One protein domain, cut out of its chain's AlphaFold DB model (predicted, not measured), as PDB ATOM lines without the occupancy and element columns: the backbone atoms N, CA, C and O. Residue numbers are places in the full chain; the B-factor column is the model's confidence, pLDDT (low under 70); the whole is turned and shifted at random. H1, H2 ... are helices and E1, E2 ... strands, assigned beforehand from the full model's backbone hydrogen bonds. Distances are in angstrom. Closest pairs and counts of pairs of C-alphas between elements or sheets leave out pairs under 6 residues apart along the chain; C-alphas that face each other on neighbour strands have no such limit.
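This is residues 96 to 204 of the 204 residues of an uncharacterized protein of Fibrobacter sp. UWH4 (UniProt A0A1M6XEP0). With little regular structure, this is a strongly twisted sheet with H1 and H2 on one face, two layers, and a long looping stretch, residues 154 to 204. Of 109 printed residues, 36 are in H1, E1, E2, H2 and E3, in chain order; the class is mixed, as is the sheet, E1 E2 E3. It is only just compact, close to loose, with radius of gyration of the C-alphas 15.7 A and spans 50 by 34 by 26 A.

E1, residues 114 to 119, and E2, residues 122 to 126, are a hairpin, N 116 and O 124 3.0 A apart. E3, residues 147 to 153, is parallel to E2, N 151 and O 125 2.8 A apart. H2, residues 135 to 140, touches E3, closest C-alphas Lys 139 and Gly 148, 5.4 A.

H1, residues 97 to 108, begins at C-alpha (173.106, 194.028, 139.081); E3, 19.2 A long, ends at (188.027, 179.891, 136.279).

The printed part has no cut; residues 178 to 192 and 196 to 204 have pLDDT under 70.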
ATOM      1  N   THR A  96     169.913 195.880 135.855       72.19
ATOM      2  CA  THR A  96     170.402 196.006 137.236       72.19
ATOM      3  C   THR A  96     171.255 194.809 137.637       72.19
ATOM      4  O   THR A  96     171.065 193.694 137.146       72.19
ATOM      5  N   ILE A  97     172.193 195.050 138.556       76.50
ATOM      6  CA  ILE A  97     173.106 194.028 139.081       76.50
ATOM      7  C   ILE A  97     172.313 192.877 139.719       76.50
ATOM      8  O   ILE A  97     172.605 191.719 139.443       76.50
ATOM      9  N   ASP A  98     171.259 193.183 140.480       77.81
ATOM     10  CA  ASP A  98     170.437 192.172 141.158       77.81
ATOM     11  C   ASP A  98     169.755 191.213 140.176       77.81
ATOM     12  O   ASP A  98     169.799 189.998 140.365       77.81
ATOM     13  N   TYR A  99     169.173 191.739 139.088       77.25
ATOM     14  CA  TYR A  99     168.554 190.899 138.058       77.25
ATOM     15  C   TYR A  99     169.588 190.115 137.263       77.25
ATOM     16  O   TYR A  99     169.325 189.000 136.818       77.25
ATOM     17  N   LEU A 100     170.772 190.687 137.063       79.69
ATOM     18  CA  LEU A 100     171.856 189.997 136.393       79.69
ATOM     19  C   LEU A 100     172.368 188.816 137.228       79.69
ATOM     20  O   LEU A 100     172.543 187.731 136.681       79.69
ATOM     21  N   ILE A 101     172.518 188.997 138.541       83.62
ATOM     22  CA  ILE A 101     172.873 187.935 139.490       83.62
ATOM     23  C   ILE A 101     171.761 186.885 139.552       83.62
ATOM     24  O   ILE A 101     172.052 185.704 139.403       83.62
ATOM     25  N   SER A 102     170.488 187.277 139.684       81.94
ATOM     26  CA  SER A 102     169.381 186.311 139.733       81.94
ATOM     27  C   SER A 102     169.263 185.500 138.442       81.94
ATOM     28  O   SER A 102     169.091 184.288 138.478       81.94
ATOM     29  N   ASN A 103     169.410 186.154 137.285       80.62
ATOM     30  CA  ASN A 103     169.401 185.472 135.994       80.62
ATOM     31  C   ASN A 103     170.648 184.594 135.804       80.62
ATOM     32  O   ASN A 103     170.569 183.574 135.122       80.62
ATOM     33  N   ALA A 104     171.789 184.967 136.392       82.81
ATOM     34  CA  ALA A 104     172.981 184.130 136.412       82.81
ATOM     35  C   ALA A 104     172.771 182.881 137.275       82.81
ATOM     36  O   ALA A 104     173.114 181.798 136.808       82.81
ATOM     37  N   ILE A 105     172.152 182.998 138.457       85.38
ATOM     38  CA  ILE A 105     171.765 181.855 139.306       85.38
ATOM     39  C   ILE A 105     170.857 180.911 138.513       85.38
ATOM     40  O   ILE A 105     171.196 179.744 138.319       85.38
ATOM     41  N   ASP A 106     169.755 181.440 137.967       82.25
ATOM     42  CA  ASP A 106     168.746 180.660 137.238       82.25
ATOM     43  C   ASP A 106     169.349 179.928 136.018       82.25
ATOM     44  O   ASP A 106     168.953 178.806 135.706       82.25
ATOM     45  N   LYS A 107     170.309 180.544 135.310       82.44
ATOM     46  CA  LYS A 107     170.883 179.987 134.068       82.44
ATOM     47  C   LYS A 107     172.127 179.123 134.262       82.44
ATOM     48  O   LYS A 107     172.367 178.246 133.437       82.44
ATOM     49  N   SER A 108     172.933 179.383 135.288       82.00
ATOM     50  CA  SER A 108     174.157 178.613 135.559       82.00
ATOM     51  C   SER A 108     173.946 177.479 136.559       82.00
ATOM     52  O   SER A 108     174.726 176.528 136.558       82.00
ATOM     53  N   GLY A 109     172.919 177.574 137.410       81.06
ATOM     54  CA  GLY A 109     172.740 176.702 138.571       81.06
ATOM     55  C   GLY A 109     173.668 177.031 139.746       81.06
ATOM     56  O   GLY A 109     173.624 176.330 140.753       81.06
ATOM     57  N   ASP A 110     174.496 178.077 139.647       83.62
ATOM     58  CA  ASP A 110     175.355 178.519 140.746       83.62
ATOM     59  C   ASP A 110     174.523 179.264 141.803       83.62
ATOM     60  O   ASP A 110     173.889 180.265 141.464       83.62
ATOM     61  N   PRO A 111     174.522 178.848 143.082       81.81
ATOM     62  CA  PRO A 111     173.815 179.571 144.137       81.81
ATOM     63  C   PRO A 111     174.432 180.941 144.469       81.81
ATOM     64  O   PRO A 111     173.771 181.751 145.119       81.81
ATOM     65  N   ALA A 112     175.683 181.204 144.076       84.19
ATOM     66  CA  ALA A 112     176.408 182.423 144.433       84.19
ATOM     67  C   ALA A 112     177.339 182.922 143.305       84.19
ATOM     68  O   ALA A 112     178.565 182.940 143.475       84.19
ATOM     69  N   PRO A 113     176.789 183.377 142.163       85.88
ATOM     70  CA  PRO A 113     177.591 183.959 141.103       85.88
ATOM     71  C   PRO A 113     178.178 185.304 141.541       85.88
ATOM     72  O   PRO A 113     177.553 186.088 142.259       85.88
ATOM     73  N   GLN A 114     179.393 185.585 141.083       85.81
ATOM     74  CA  GLN A 114     180.115 186.816 141.370       85.81
ATOM     75  C   GLN A 114     179.966 187.816 140.226       85.81
ATOM     76  O   GLN A 114     180.006 187.461 139.046       85.81
ATOM     77  N   TYR A 115     179.836 189.086 140.595       85.50
ATOM     78  CA  TYR A 115     179.791 190.222 139.684       85.50
ATOM     79  C   TYR A 115     181.007 191.115 139.932       85.50
ATOM     80  O   TYR A 115     181.306 191.433 141.082       85.50
ATOM     81  N   MET A 116     181.699 191.517 138.866       84.50
ATOM     82  CA  MET A 116     182.850 192.421 138.941       84.50
ATOM     83  C   MET A 116     182.725 193.533 137.896       84.50
ATOM     84  O   MET A 116     182.579 193.242 136.710       84.50
ATOM     85  N   ASP A 117     182.845 194.791 138.313       83.31
ATOM     86  CA  ASP A 117     182.728 196.003 137.484       83.31
ATOM     87  C   ASP A 117     184.012 196.854 137.479       83.31
ATOM     88  O   ASP A 117     183.989 198.079 137.389       83.31
ATOM     89  N   GLU A 118     185.166 196.188 137.524       71.44
ATOM     90  CA  GLU A 118     186.497 196.804 137.659       71.44
ATOM     91  C   GLU A 118     186.909 197.718 136.483       71.44
ATOM     92  O   GLU A 118     187.864 198.490 136.589       71.44
ATOM     93  N   VAL A 119     186.229 197.627 135.332       77.31
ATOM     94  CA  VAL A 119     186.581 198.355 134.103       77.31
ATOM     95  C   VAL A 119     185.393 199.203 133.632       77.31
ATOM     96  O   VAL A 119     184.277 198.693 133.541       77.31
ATOM     97  N   PRO A 120     185.596 200.482 133.253       78.50
ATOM     98  CA  PRO A 120     184.513 201.316 132.747       78.50
ATOM     99  C   PRO A 120     183.754 200.650 131.598       78.50
ATOM    100  O   PRO A 120     184.355 200.173 130.632       78.50
ATOM    101  N   LEU A 121     182.422 200.655 131.698       78.88
ATOM    102  CA  LEU A 121     181.513 200.087 130.697       78.88
ATOM    103  C   LEU A 121     181.746 198.593 130.418       78.88
ATOM    104  O   LEU A 121     181.324 198.104 129.373       78.88
ATOM    105  N   THR A 122     182.397 197.862 131.326       85.31
ATOM    106  CA  THR A 122     182.605 196.418 131.205       85.31
ATOM    107  C   THR A 122     182.357 195.743 132.545       85.31
ATOM    108  O   THR A 122     182.878 196.182 133.564       85.31
ATOM    109  N   PHE A 123     181.601 194.651 132.546       87.19
ATOM    110  CA  PHE A 123     181.455 193.816 133.735       87.19
ATOM    111  C   PHE A 123     181.696 192.348 133.412       87.19
ATOM    112  O   PHE A 123     181.499 191.890 132.280       87.19
ATOM    113  N   PHE A 124     182.079 191.610 134.446       87.81
ATOM    114  CA  PHE A 124     182.253 190.171 134.413       87.81
ATOM    115  C   PHE A 124     181.215 189.499 135.297       87.81
ATOM    116  O   PHE A 124     180.916 189.969 136.396       87.81
ATOM    117  N   VAL A 125     180.686 188.383 134.805       88.06
ATOM    118  CA  VAL A 125     179.832 187.477 135.577       88.06
ATOM    119  C   VAL A 125     180.550 186.157 135.671       88.06
ATOM    120  O   VAL A 125     180.814 185.531 134.647       88.06
ATOM    121  N   TYR A 126     180.883 185.757 136.887       86.06
ATOM    122  CA  TYR A 126     181.616 184.537 137.164       86.06
ATOM    123  C   TYR A 126     180.740 183.580 137.965       86.06
ATOM    124  O   TYR A 126     180.141 183.966 138.965       86.06
ATOM    125  N   THR A 127     180.662 182.333 137.515       85.19
ATOM    126  CA  THR A 127     179.831 181.280 138.108       85.19
ATOM    127  C   THR A 127     180.741 180.136 138.581       85.19
ATOM    128  O   THR A 127     180.879 179.147 137.859       85.19
ATOM    129  N   PRO A 128     181.451 180.284 139.721       78.31
ATOM    130  CA  PRO A 128     182.414 179.297 140.224       78.31
ATOM    131  C   PRO A 128     181.861 177.881 140.380       78.31
ATOM    132  O   PRO A 128     182.588 176.924 140.139       78.31
ATOM    133  N   ASN A 129     180.608 177.750 140.819       77.75
ATOM    134  CA  ASN A 129     180.003 176.465 141.183       77.75
ATOM    135  C   ASN A 129     178.910 176.030 140.202       77.75
ATOM    136  O   ASN A 129     178.154 175.104 140.486       77.75
ATOM    137  N   GLY A 130     178.779 176.732 139.078       78.38
ATOM    138  CA  GLY A 130     177.765 176.463 138.071       78.38
ATOM    139  C   GLY A 130     178.345 176.412 136.671       78.38
ATOM    140  O   GLY A 130     179.552 176.486 136.446       78.38
ATOM    141  N   ARG A 131     177.452 176.293 135.695       79.94
ATOM    142  CA  ARG A 131     177.821 176.283 134.280       79.94
ATOM    143  C   ARG A 131     178.236 177.676 133.832       79.94
ATOM    144  O   ARG A 131     177.543 178.653 134.117       79.94
ATOM    145  N   GLN A 132     179.311 177.750 133.051       81.94
ATOM    146  CA  GLN A 132     179.706 178.998 132.410       81.94
ATOM    147  C   GLN A 132     178.560 179.524 131.540       81.94
ATOM    148  O   GLN A 132     178.037 178.829 130.668       81.94
ATOM    149  N   LEU A 133     178.178 180.780 131.763       84.69
ATOM    150  CA  LEU A 133     177.180 181.439 130.932       84.69
ATOM    151  C   LEU A 133     177.734 181.694 129.526       84.69
ATOM    152  O   LEU A 133     178.875 182.118 129.358       84.69
ATOM    153  N   LEU A 134     176.889 181.535 128.509       84.00
ATOM    154  CA  LEU A 134     177.223 181.954 127.146       84.00
ATOM    155  C   LEU A 134     177.381 183.478 127.070       84.00
ATOM    156  O   LEU A 134     176.626 184.235 127.693       84.00
ATOM    157  N   ARG A 135     178.292 183.956 126.223       83.81
ATOM    158  CA  ARG A 135     178.493 185.387 125.972       83.81
ATOM    159  C   ARG A 135     177.239 186.020 125.391       83.81
ATOM    160  O   ARG A 135     176.883 187.128 125.786       83.81
ATOM    161  N   SER A 136     176.535 185.330 124.496       82.19
ATOM    162  CA  SER A 136     175.230 185.767 123.978       82.19
ATOM    163  C   SER A 136     174.172 185.956 125.074       82.19
ATOM    164  O   SER A 136     173.328 186.853 124.982       82.19
ATOM    165  N   THR A 137     174.219 185.150 126.133       83.75
ATOM    166  CA  THR A 137     173.345 185.280 127.302       83.75
ATOM    167  C   THR A 137     173.739 186.492 128.135       83.75
ATOM    168  O   THR A 137     172.897 187.356 128.356       83.75
ATOM    169  N   VAL A 138     175.014 186.627 128.510       85.44
ATOM    170  CA  VAL A 138     175.486 187.782 129.296       85.44
ATOM    171  C   VAL A 138     175.275 189.099 128.541       85.44
ATOM    172  O   VAL A 138     174.878 190.090 129.139       85.44
ATOM    173  N   LYS A 139     175.441 189.110 127.214       84.06
ATOM    174  CA  LYS A 139     175.177 190.285 126.371       84.06
ATOM    175  C   LYS A 139     173.703 190.691 126.356       84.06
ATOM    176  O   LYS A 139     173.417 191.881 126.327       84.06
ATOM    177  N   ARG A 140     172.771 189.730 126.359       81.19
ATOM    178  CA  ARG A 140     171.331 190.027 126.492       81.19
ATOM    179  C   ARG A 140     170.993 190.577 127.870       81.19
ATOM    180  O   ARG A 140     170.054 191.349 127.984       81.19
ATOM    181  N   LEU A 141     171.767 190.174 128.877       80.00
ATOM    182  CA  LEU A 141     171.607 190.646 130.241       80.00
ATOM    183  C   LEU A 141     172.344 191.960 130.538       80.00
ATOM    184  O   LEU A 141     172.222 192.494 131.636       80.00
ATOM    185  N   ALA A 142     173.162 192.443 129.601       81.25
ATOM    186  CA  ALA A 142     173.969 193.632 129.793       81.25
ATOM    187  C   ALA A 142     173.131 194.898 129.555       81.25
ATOM    188  O   ALA A 142     172.408 194.969 128.554       81.25
ATOM    189  N   PRO A 143     173.289 195.942 130.391       76.44
ATOM    190  CA  PRO A 143     172.714 197.247 130.108       76.44
ATOM    191  C   PRO A 143     173.181 197.783 128.750       76.44
ATOM    192  O   PRO A 143     174.293 197.504 128.288       76.44
ATOM    193  N   ALA A 144     172.350 198.610 128.116       76.44
ATOM    194  CA  ALA A 144     172.688 199.203 126.828       76.44
ATOM    195  C   ALA A 144     174.003 200.004 126.911       76.44
ATOM    196  O   ALA A 144     174.162 200.878 127.759       76.44
ATOM    197  N   GLY A 145     174.939 199.713 126.003       74.69
ATOM    198  CA  GLY A 145     176.248 200.375 125.954       74.69
ATOM    199  C   GLY A 145     177.304 199.801 126.904       74.69
ATOM    200  O   GLY A 145     178.415 200.324 126.934       74.69
ATOM    201  N   VAL A 146     176.990 198.728 127.635       84.50
ATOM    202  CA  VAL A 146     177.917 198.043 128.543       84.50
ATOM    203  C   VAL A 146     178.310 196.681 127.965       84.50
ATOM    204  O   VAL A 146     177.475 195.935 127.451       84.50
ATOM    205  N   LEU A 147     179.597 196.344 128.030       85.44
ATOM    206  CA  LEU A 147     180.124 195.048 127.621       85.44
ATOM    207  C   LEU A 147     180.058 194.060 128.791       85.44
ATOM    208  O   LEU A 147     180.847 194.136 129.726       85.44
ATOM    209  N   GLY A 148     179.138 193.103 128.722       87.44
ATOM    210  CA  GLY A 148     179.107 191.971 129.645       87.44
ATOM    211  C   GLY A 148     179.939 190.795 129.133       87.44
ATOM    212  O   GLY A 148     179.787 190.394 127.973       87.44
ATOM    213  N   LEU A 149     180.797 190.232 129.984       87.94
ATOM    214  CA  LEU A 149     181.633 189.074 129.665       87.94
ATOM    215  C   LEU A 149     181.402 187.928 130.669       87.94
ATOM    216  O   LEU A 149     181.429 188.165 131.878       87.94
ATOM    217  N   PRO A 150     181.187 186.682 130.206       87.75
ATOM    218  CA  PRO A 150     181.156 185.526 131.093       87.75
ATOM    219  C   PRO A 150     182.579 185.131 131.490       87.75
ATOM    220  O   PRO A 150     183.401 184.810 130.631       87.75
ATOM    221  N   GLY A 151     182.868 185.148 132.784       85.94
ATOM    222  CA  GLY A 151     184.110 184.631 133.342       85.94
ATOM    223  C   GLY A 151     183.977 183.155 133.703       85.94
ATOM    224  O   GLY A 151     182.965 182.737 134.262       85.94
ATOM    225  N   ALA A 152     185.022 182.385 133.431       80.94
ATOM    226  CA  ALA A 152     185.236 181.053 133.979       80.94
ATOM    227  C   ALA A 152     186.623 180.982 134.618       80.94
ATOM    228  O   ALA A 152     187.575 181.589 134.122       80.94
ATOM    229  N   ALA A 153     186.733 180.243 135.718       78.06
ATOM    230  CA  ALA A 153     188.027 179.891 136.279       78.06
ATOM    231  C   ALA A 153     188.547 178.639 135.574       78.06
ATOM    232  O   ALA A 153     187.769 177.779 135.165       78.06
ATOM    233  N   VAL A 154     189.864 178.550 135.424       79.75
ATOM    234  CA  VAL A 154     190.504 177.368 134.847       79.75
ATOM    235  C   VAL A 154     190.793 176.388 135.970       79.75
ATOM    236  O   VAL A 154     191.575 176.700 136.863       79.75
ATOM    237  N   GLU A 155     190.175 175.217 135.925       80.12
ATOM    238  CA  GLU A 155     190.505 174.112 136.820       80.12
ATOM    239  C   GLU A 155     191.723 173.355 136.276       80.12
ATOM    240  O   GLU A 155     191.819 173.053 135.083       80.12
ATOM    241  N   MET A 156     192.698 173.098 137.141       79.56
ATOM    242  CA  MET A 156     193.864 172.277 136.839       79.56
ATOM    243  C   MET A 156     193.521 170.796 137.044       79.56
ATOM    244  O   MET A 156     192.572 170.455 137.738       79.56
ATOM    245  N   GLY A 157     194.306 169.884 136.463       73.06
ATOM    246  CA  GLY A 157     194.026 168.438 136.526       73.06
ATOM    247  C   GLY A 157     194.038 167.814 137.933       73.06
ATOM    248  O   GLY A 157     193.728 166.637 138.072       73.06
ATOM    249  N   ASP A 158     194.408 168.578 138.962       77.88
ATOM    250  CA  ASP A 158     194.350 168.205 140.377       77.88
ATOM    251  C   ASP A 158     193.104 168.749 141.108       77.88
ATOM    252  O   ASP A 158     192.984 168.587 142.322       77.88
ATOM    253  N   GLY A 159     192.187 169.395 140.382       73.56
ATOM    254  CA  GLY A 159     190.966 170.005 140.905       73.56
ATOM    255  C   GLY A 159     191.157 171.392 141.521       73.56
ATOM    256  O   GLY A 159     190.207 171.993 142.024       73.56
ATOM    257  N   SER A 160     192.379 171.929 141.524       79.06
ATOM    258  CA  SER A 160     192.632 173.281 142.018       79.06
ATOM    259  C   SER A 160     192.413 174.327 140.924       79.06
ATOM    260  O   SER A 160     192.645 174.083 139.741       79.06
ATOM    261  N   LEU A 161     191.954 175.519 141.307       82.19
ATOM    262  CA  LEU A 161     191.763 176.615 140.360       82.19
ATOM    263  C   LEU A 161     193.090 177.325 140.077       82.19
ATOM    264  O   LEU A 161     193.858 177.637 140.989       82.19
ATOM    265  N   LEU A 162     193.330 177.631 138.806       83.00
ATOM    266  CA  LEU A 162     194.505 178.356 138.353       83.00
ATOM    267  C   LEU A 162     194.513 179.770 138.947       83.00
ATOM    268  O   LEU A 162     193.635 180.596 138.670       83.00
ATOM    269  N   ALA A 163     195.550 180.055 139.728       85.12
ATOM    270  CA  ALA A 163     195.733 181.316 140.429       85.12
ATOM    271  C   ALA A 163     197.162 181.858 140.273       85.12
ATOM    272  O   ALA A 163     198.098 181.115 139.971       85.12
ATOM    273  N   ASP A 164     197.342 183.163 140.477       85.94
ATOM    274  CA  ASP A 164     198.662 183.781 140.579       85.94
ATOM    275  C   ASP A 164     199.371 183.404 141.898       85.94
ATOM    276  O   ASP A 164     198.812 182.750 142.781       85.94
ATOM    277  N   ALA A 165     200.617 183.858 142.068       83.94
ATOM    278  CA  ALA A 165     201.403 183.601 143.279       83.94
ATOM    279  C   ALA A 165     200.784 184.172 144.578       83.94
ATOM    280  O   ALA A 165     201.236 183.826 145.667       83.94
ATOM    281  N   ASN A 166     199.773 185.040 144.474       82.88
ATOM    282  CA  ASN A 166     199.042 185.630 145.593       82.88
ATOM    283  C   ASN A 166     197.650 184.999 145.785       82.88
ATOM    284  O   ASN A 166     196.874 185.495 146.602       82.88
ATOM    285  N   GLY A 167     197.312 183.945 145.036       77.12
ATOM    286  CA  GLY A 167     196.009 183.284 145.094       77.12
ATOM    287  C   GLY A 167     194.893 184.001 144.325       77.12
ATOM    288  O   GLY A 167     193.723 183.692 144.539       77.12
ATOM    289  N   LYS A 168     195.208 184.951 143.434       77.94
ATOM    290  CA  LYS A 168     194.207 185.584 142.562       77.94
ATOM    291  C   LYS A 168     193.888 184.679 141.385       77.94
ATOM    292  O   LYS A 168     194.782 184.334 140.618       77.94
ATOM    293  N   LEU A 169     192.615 184.337 141.225       79.19
ATOM    294  CA  LEU A 169     192.152 183.469 140.146       79.19
ATOM    295  C   LEU A 169     192.316 184.133 138.777       79.19
ATOM    296  O   LEU A 169     192.011 185.315 138.601       79.19
ATOM    297  N   PHE A 170     192.751 183.347 137.795       79.75
ATOM    298  CA  PHE A 170     192.697 183.758 136.399       79.75
ATOM    299  C   PHE A 170     191.292 183.512 135.854       79.75
ATOM    300  O   PHE A 170     190.844 182.372 135.749       79.75
ATOM    301  N   LEU A 171     190.611 184.598 135.486       78.19
ATOM    302  CA  LEU A 171     189.332 184.539 134.789       78.19
ATOM    303  C   LEU A 171     189.567 184.523 133.281       78.19
ATOM    304  O   LEU A 171     190.244 185.393 132.730       78.19
ATOM    305  N   MET A 172     188.979 183.537 132.616       80.19
ATOM    306  CA  MET A 172     188.994 183.395 131.169       80.19
ATOM    307  C   MET A 172     187.598 183.588 130.589       80.19
ATOM    308  O   MET A 172     186.593 183.256 131.213       80.19
ATOM    309  N   VAL A 173     187.551 184.124 129.373       80.38
ATOM    310  CA  VAL A 173     186.323 184.263 128.590       80.38
ATOM    311  C   VAL A 173     186.455 183.340 127.390       80.38
ATOM    312  O   VAL A 173     187.361 183.517 126.575       80.38
ATOM    313  N   ALA A 174     185.568 182.355 127.292       73.69
ATOM    314  CA  ALA A 174     185.508 181.463 126.143       73.69
ATOM    315  C   ALA A 174     184.667 182.090 125.019       73.69
ATOM    316  O   ALA A 174     183.772 182.905 125.263       73.69
ATOM    317  N   GLU A 175     184.953 181.714 123.775       74.56
ATOM    318  CA  GLU A 175     184.023 181.958 122.670       74.56
ATOM    319  C   GLU A 175     182.840 180.995 122.773       74.56
ATOM    320  O   GLU A 175     183.029 179.833 123.124       74.56
ATOM    321  N   ASP A 176     181.639 181.456 122.409       76.81
ATOM    322  CA  ASP A 176     180.403 180.663 122.524       76.81
ATOM    323  C   ASP A 176     180.494 179.306 121.806       76.81
ATOM    324  O   ASP A 176     179.938 178.328 122.288       76.81
ATOM    325  N   SER A 177     181.238 179.209 120.698       71.44
ATOM    326  CA  SER A 177     181.447 177.953 119.955       71.44
ATOM    327  C   SER A 177     182.285 176.909 120.696       71.44
ATOM    328  O   SER A 177     182.329 175.758 120.275       71.44
ATOM    329  N   HIS A 178     182.990 177.316 121.749       68.56
ATOM    330  CA  HIS A 178     183.858 176.461 122.556       68.56
ATOM    331  C   HIS A 178     183.287 176.214 123.960       68.56
ATOM    332  O   HIS A 178     183.931 175.547 124.768       68.56
ATOM    333  N   VAL A 179     182.090 176.733 124.258       68.38
ATOM    334  CA  VAL A 179     181.347 176.396 125.475       68.38
ATOM    335  C   VAL A 179     180.464 175.193 125.151       68.38
ATOM    336  O   VAL A 179     179.452 175.326 124.469       68.38
ATOM    337  N   GLY A 180     180.876 174.003 125.589       61.59
ATOM    338  CA  GLY A 180     180.099 172.783 125.379       61.59
ATOM    339  C   GLY A 180     178.849 172.752 126.261       61.59
ATOM    340  O   GLY A 180     178.950 172.869 127.481       61.59
ATOM    341  N   GLU A 181     177.675 172.535 125.666       57.44
ATOM    342  CA  GLU A 181     176.463 172.132 126.394       57.44
ATOM    343  C   GLU A 181     176.472 170.617 126.576       57.44
ATOM    344  O   GLU A 181     175.689 169.881 125.997       57.44
ATOM    345  N   SER A 182     177.442 170.134 127.336       55.00
ATOM    346  CA  SER A 182     177.667 168.707 127.461       55.00
ATOM    347  C   SER A 182     176.948 168.213 128.719       55.00
ATOM    348  O   SER A 182     177.310 168.600 129.835       55.00
ATOM    349  N   TYR A 183     175.890 167.418 128.564       55.66
ATOM    350  CA  TYR A 183     175.114 166.901 129.690       55.66
ATOM    351  C   TYR A 183     175.764 165.623 130.201       55.66
ATOM    352  O   TYR A 183     175.813 164.609 129.509       55.66
ATOM    353  N   GLN A 184     176.270 165.670 131.428       56.03
ATOM    354  CA  GLN A 184     176.781 164.484 132.093       56.03
ATOM    355  C   GLN A 184     175.614 163.706 132.694       56.03
ATOM    356  O   GLN A 184     174.827 164.249 133.474       56.03
ATOM    357  N   LEU A 185     175.498 162.434 132.324       58.75
ATOM    358  CA  LEU A 185     174.518 161.549 132.936       58.75
ATOM    359  C   LEU A 185     174.973 161.215 134.359       58.75
ATOM    360  O   LEU A 185     176.071 160.699 134.570       58.75
ATOM    361  N   VAL A 186     174.111 161.514 135.327       64.62
ATOM    362  CA  VAL A 186     174.302 161.185 136.742       64.62
ATOM    363  C   VAL A 186     173.176 160.270 137.217       64.62
ATOM    364  O   VAL A 186     172.061 160.323 136.695       64.62
ATOM    365  N   THR A 187     173.467 159.400 138.178       69.88
ATOM    366  CA  THR A 187     172.468 158.558 138.847       69.88
ATOM    367  C   THR A 187     171.522 159.414 139.698       69.88
ATOM    368  O   THR A 187     171.788 160.589 139.956       69.88
ATOM    369  N   GLU A 188     170.422 158.831 140.185       68.19
ATOM    370  CA  GLU A 188     169.496 159.518 141.109       68.19
ATOM    371  C   GLU A 188     170.168 159.957 142.426       68.19
ATOM    372  O   GLU A 188     169.674 160.854 143.105       68.19
ATOM    373  N   GLU A 189     171.317 159.368 142.762       63.66
ATOM    374  CA  GLU A 189     172.132 159.706 143.934       63.66
ATOM    375  C   GLU A 189     173.232 160.743 143.616       63.66
ATOM    376  O   GLU A 189     173.970 161.159 144.507       63.66
ATOM    377  N   GLY A 190     173.322 161.206 142.361       58.59
ATOM    378  CA  GLY A 190     174.273 162.225 141.908       58.59
ATOM    379  C   GLY A 190     175.638 161.686 141.466       58.59
ATOM    380  O   GLY A 190     176.546 162.474 141.203       58.59
ATOM    381  N   GLU A 191     175.807 160.367 141.357       69.69
ATOM    382  CA  GLU A 191     177.064 159.769 140.903       69.69
ATOM    383  C   GLU A 191     177.172 159.812 139.376       69.69
ATOM    384  O   GLU A 191     176.217 159.519 138.661       69.69
ATOM    385  N   SER A 192     178.345 160.165 138.854       66.75
ATOM    386  CA  SER A 192     178.586 160.227 137.408       66.75
ATOM    387  C   SER A 192     178.559 158.838 136.774       66.75
ATOM    388  O   SER A 192     179.269 157.936 137.218       66.75
ATOM    389  N   ILE A 193     177.769 158.666 135.713       72.69
ATOM    390  CA  ILE A 193     177.715 157.404 134.974       72.69
ATOM    391  C   ILE A 193     178.893 157.368 133.997       72.69
ATOM    392  O   ILE A 193     179.013 158.208 133.103       72.69
ATOM    393  N   LEU A 194     179.767 156.381 134.182       75.44
ATOM    394  CA  LEU A 194     180.968 156.177 133.376       75.44
ATOM    395  C   LEU A 194     180.740 155.111 132.294       75.44
ATOM    396  O   LEU A 194     179.966 154.170 132.476       75.44
ATOM    397  N   THR A 195     181.447 155.233 131.175       72.25
ATOM    398  CA  THR A 195     181.620 154.178 130.172       72.25
ATOM    399  C   THR A 195     182.473 153.037 130.737       72.25
ATOM    400  O   THR A 195     183.173 153.187 131.739       72.25
ATOM    401  N   GLU A 196     182.497 151.889 130.052       68.81
ATOM    402  CA  GLU A 196     183.384 150.764 130.402       68.81
ATOM    403  C   GLU A 196     184.884 151.133 130.364       68.81
ATOM    404  O   GLU A 196     185.710 150.434 130.948       68.81
ATOM    405  N   THR A 197     185.242 152.245 129.709       67.50
ATOM    406  CA  THR A 197     186.602 152.806 129.663       67.50
ATOM    407  C   THR A 197     186.900 153.790 130.800       67.50
ATOM    408  O   THR A 197     188.033 154.256 130.905       67.50
ATOM    409  N   GLY A 198     185.929 154.077 131.676       66.19
ATOM    410  CA  GLY A 198     186.072 155.025 132.784       66.19
ATOM    411  C   GLY A 198     185.899 156.493 132.382       66.19
ATOM    412  O   GLY A 198     186.256 157.376 133.156       66.19
ATOM    413  N   GLU A 199     185.371 156.766 131.189       66.56
ATOM    414  CA  GLU A 199     185.078 158.121 130.718       66.56
ATOM    415  C   GLU A 199     183.638 158.497 131.079       66.56
ATOM    416  O   GLU A 199     182.755 157.646 131.102       66.56
ATOM    417  N   ASN A 200     183.368 159.770 131.362       64.38
ATOM    418  CA  ASN A 200     182.001 160.212 131.633       64.38
ATOM    419  C   ASN A 200     181.112 160.011 130.401       64.38
ATOM    420  O   ASN A 200     181.501 160.366 129.288       64.38
ATOM    421  N   LEU A 201     179.902 159.481 130.596       59.91
ATOM    422  CA  LEU A 201     178.883 159.510 129.556       59.91
ATOM    423  C   LEU A 201     178.348 160.933 129.443       59.91
ATOM    424  O   LEU A 201     177.584 161.408 130.288       59.91
ATOM    425  N   VAL A 202     178.790 161.602 128.386       58.38
ATOM    426  CA  VAL A 202     178.399 162.962 128.054       58.38
ATOM    427  C   VAL A 202     177.503 162.918 126.821       58.38
ATOM    428  O   VAL A 202     177.878 162.324 125.810       58.38
ATOM    429  N   THR A 203     176.311 163.503 126.908       49.69
ATOM    430  CA  THR A 203     175.418 163.682 125.755       49.69
ATOM    431  C   THR A 203     175.549 165.112 125.241       49.69
ATOM    432  O   THR A 203     175.584 166.049 126.044       49.69
ATOM    433  N   GLU A 204     175.630 165.271 123.920       46.22
ATOM    434  CA  GLU A 204     175.412 166.560 123.239       46.22
ATOM    435  C   GLU A 204     173.920 166.914 123.195       46.22
ATOM    436  O   GLU A 204     173.090 165.971 123.129       46.22
TER     437      GLU A 204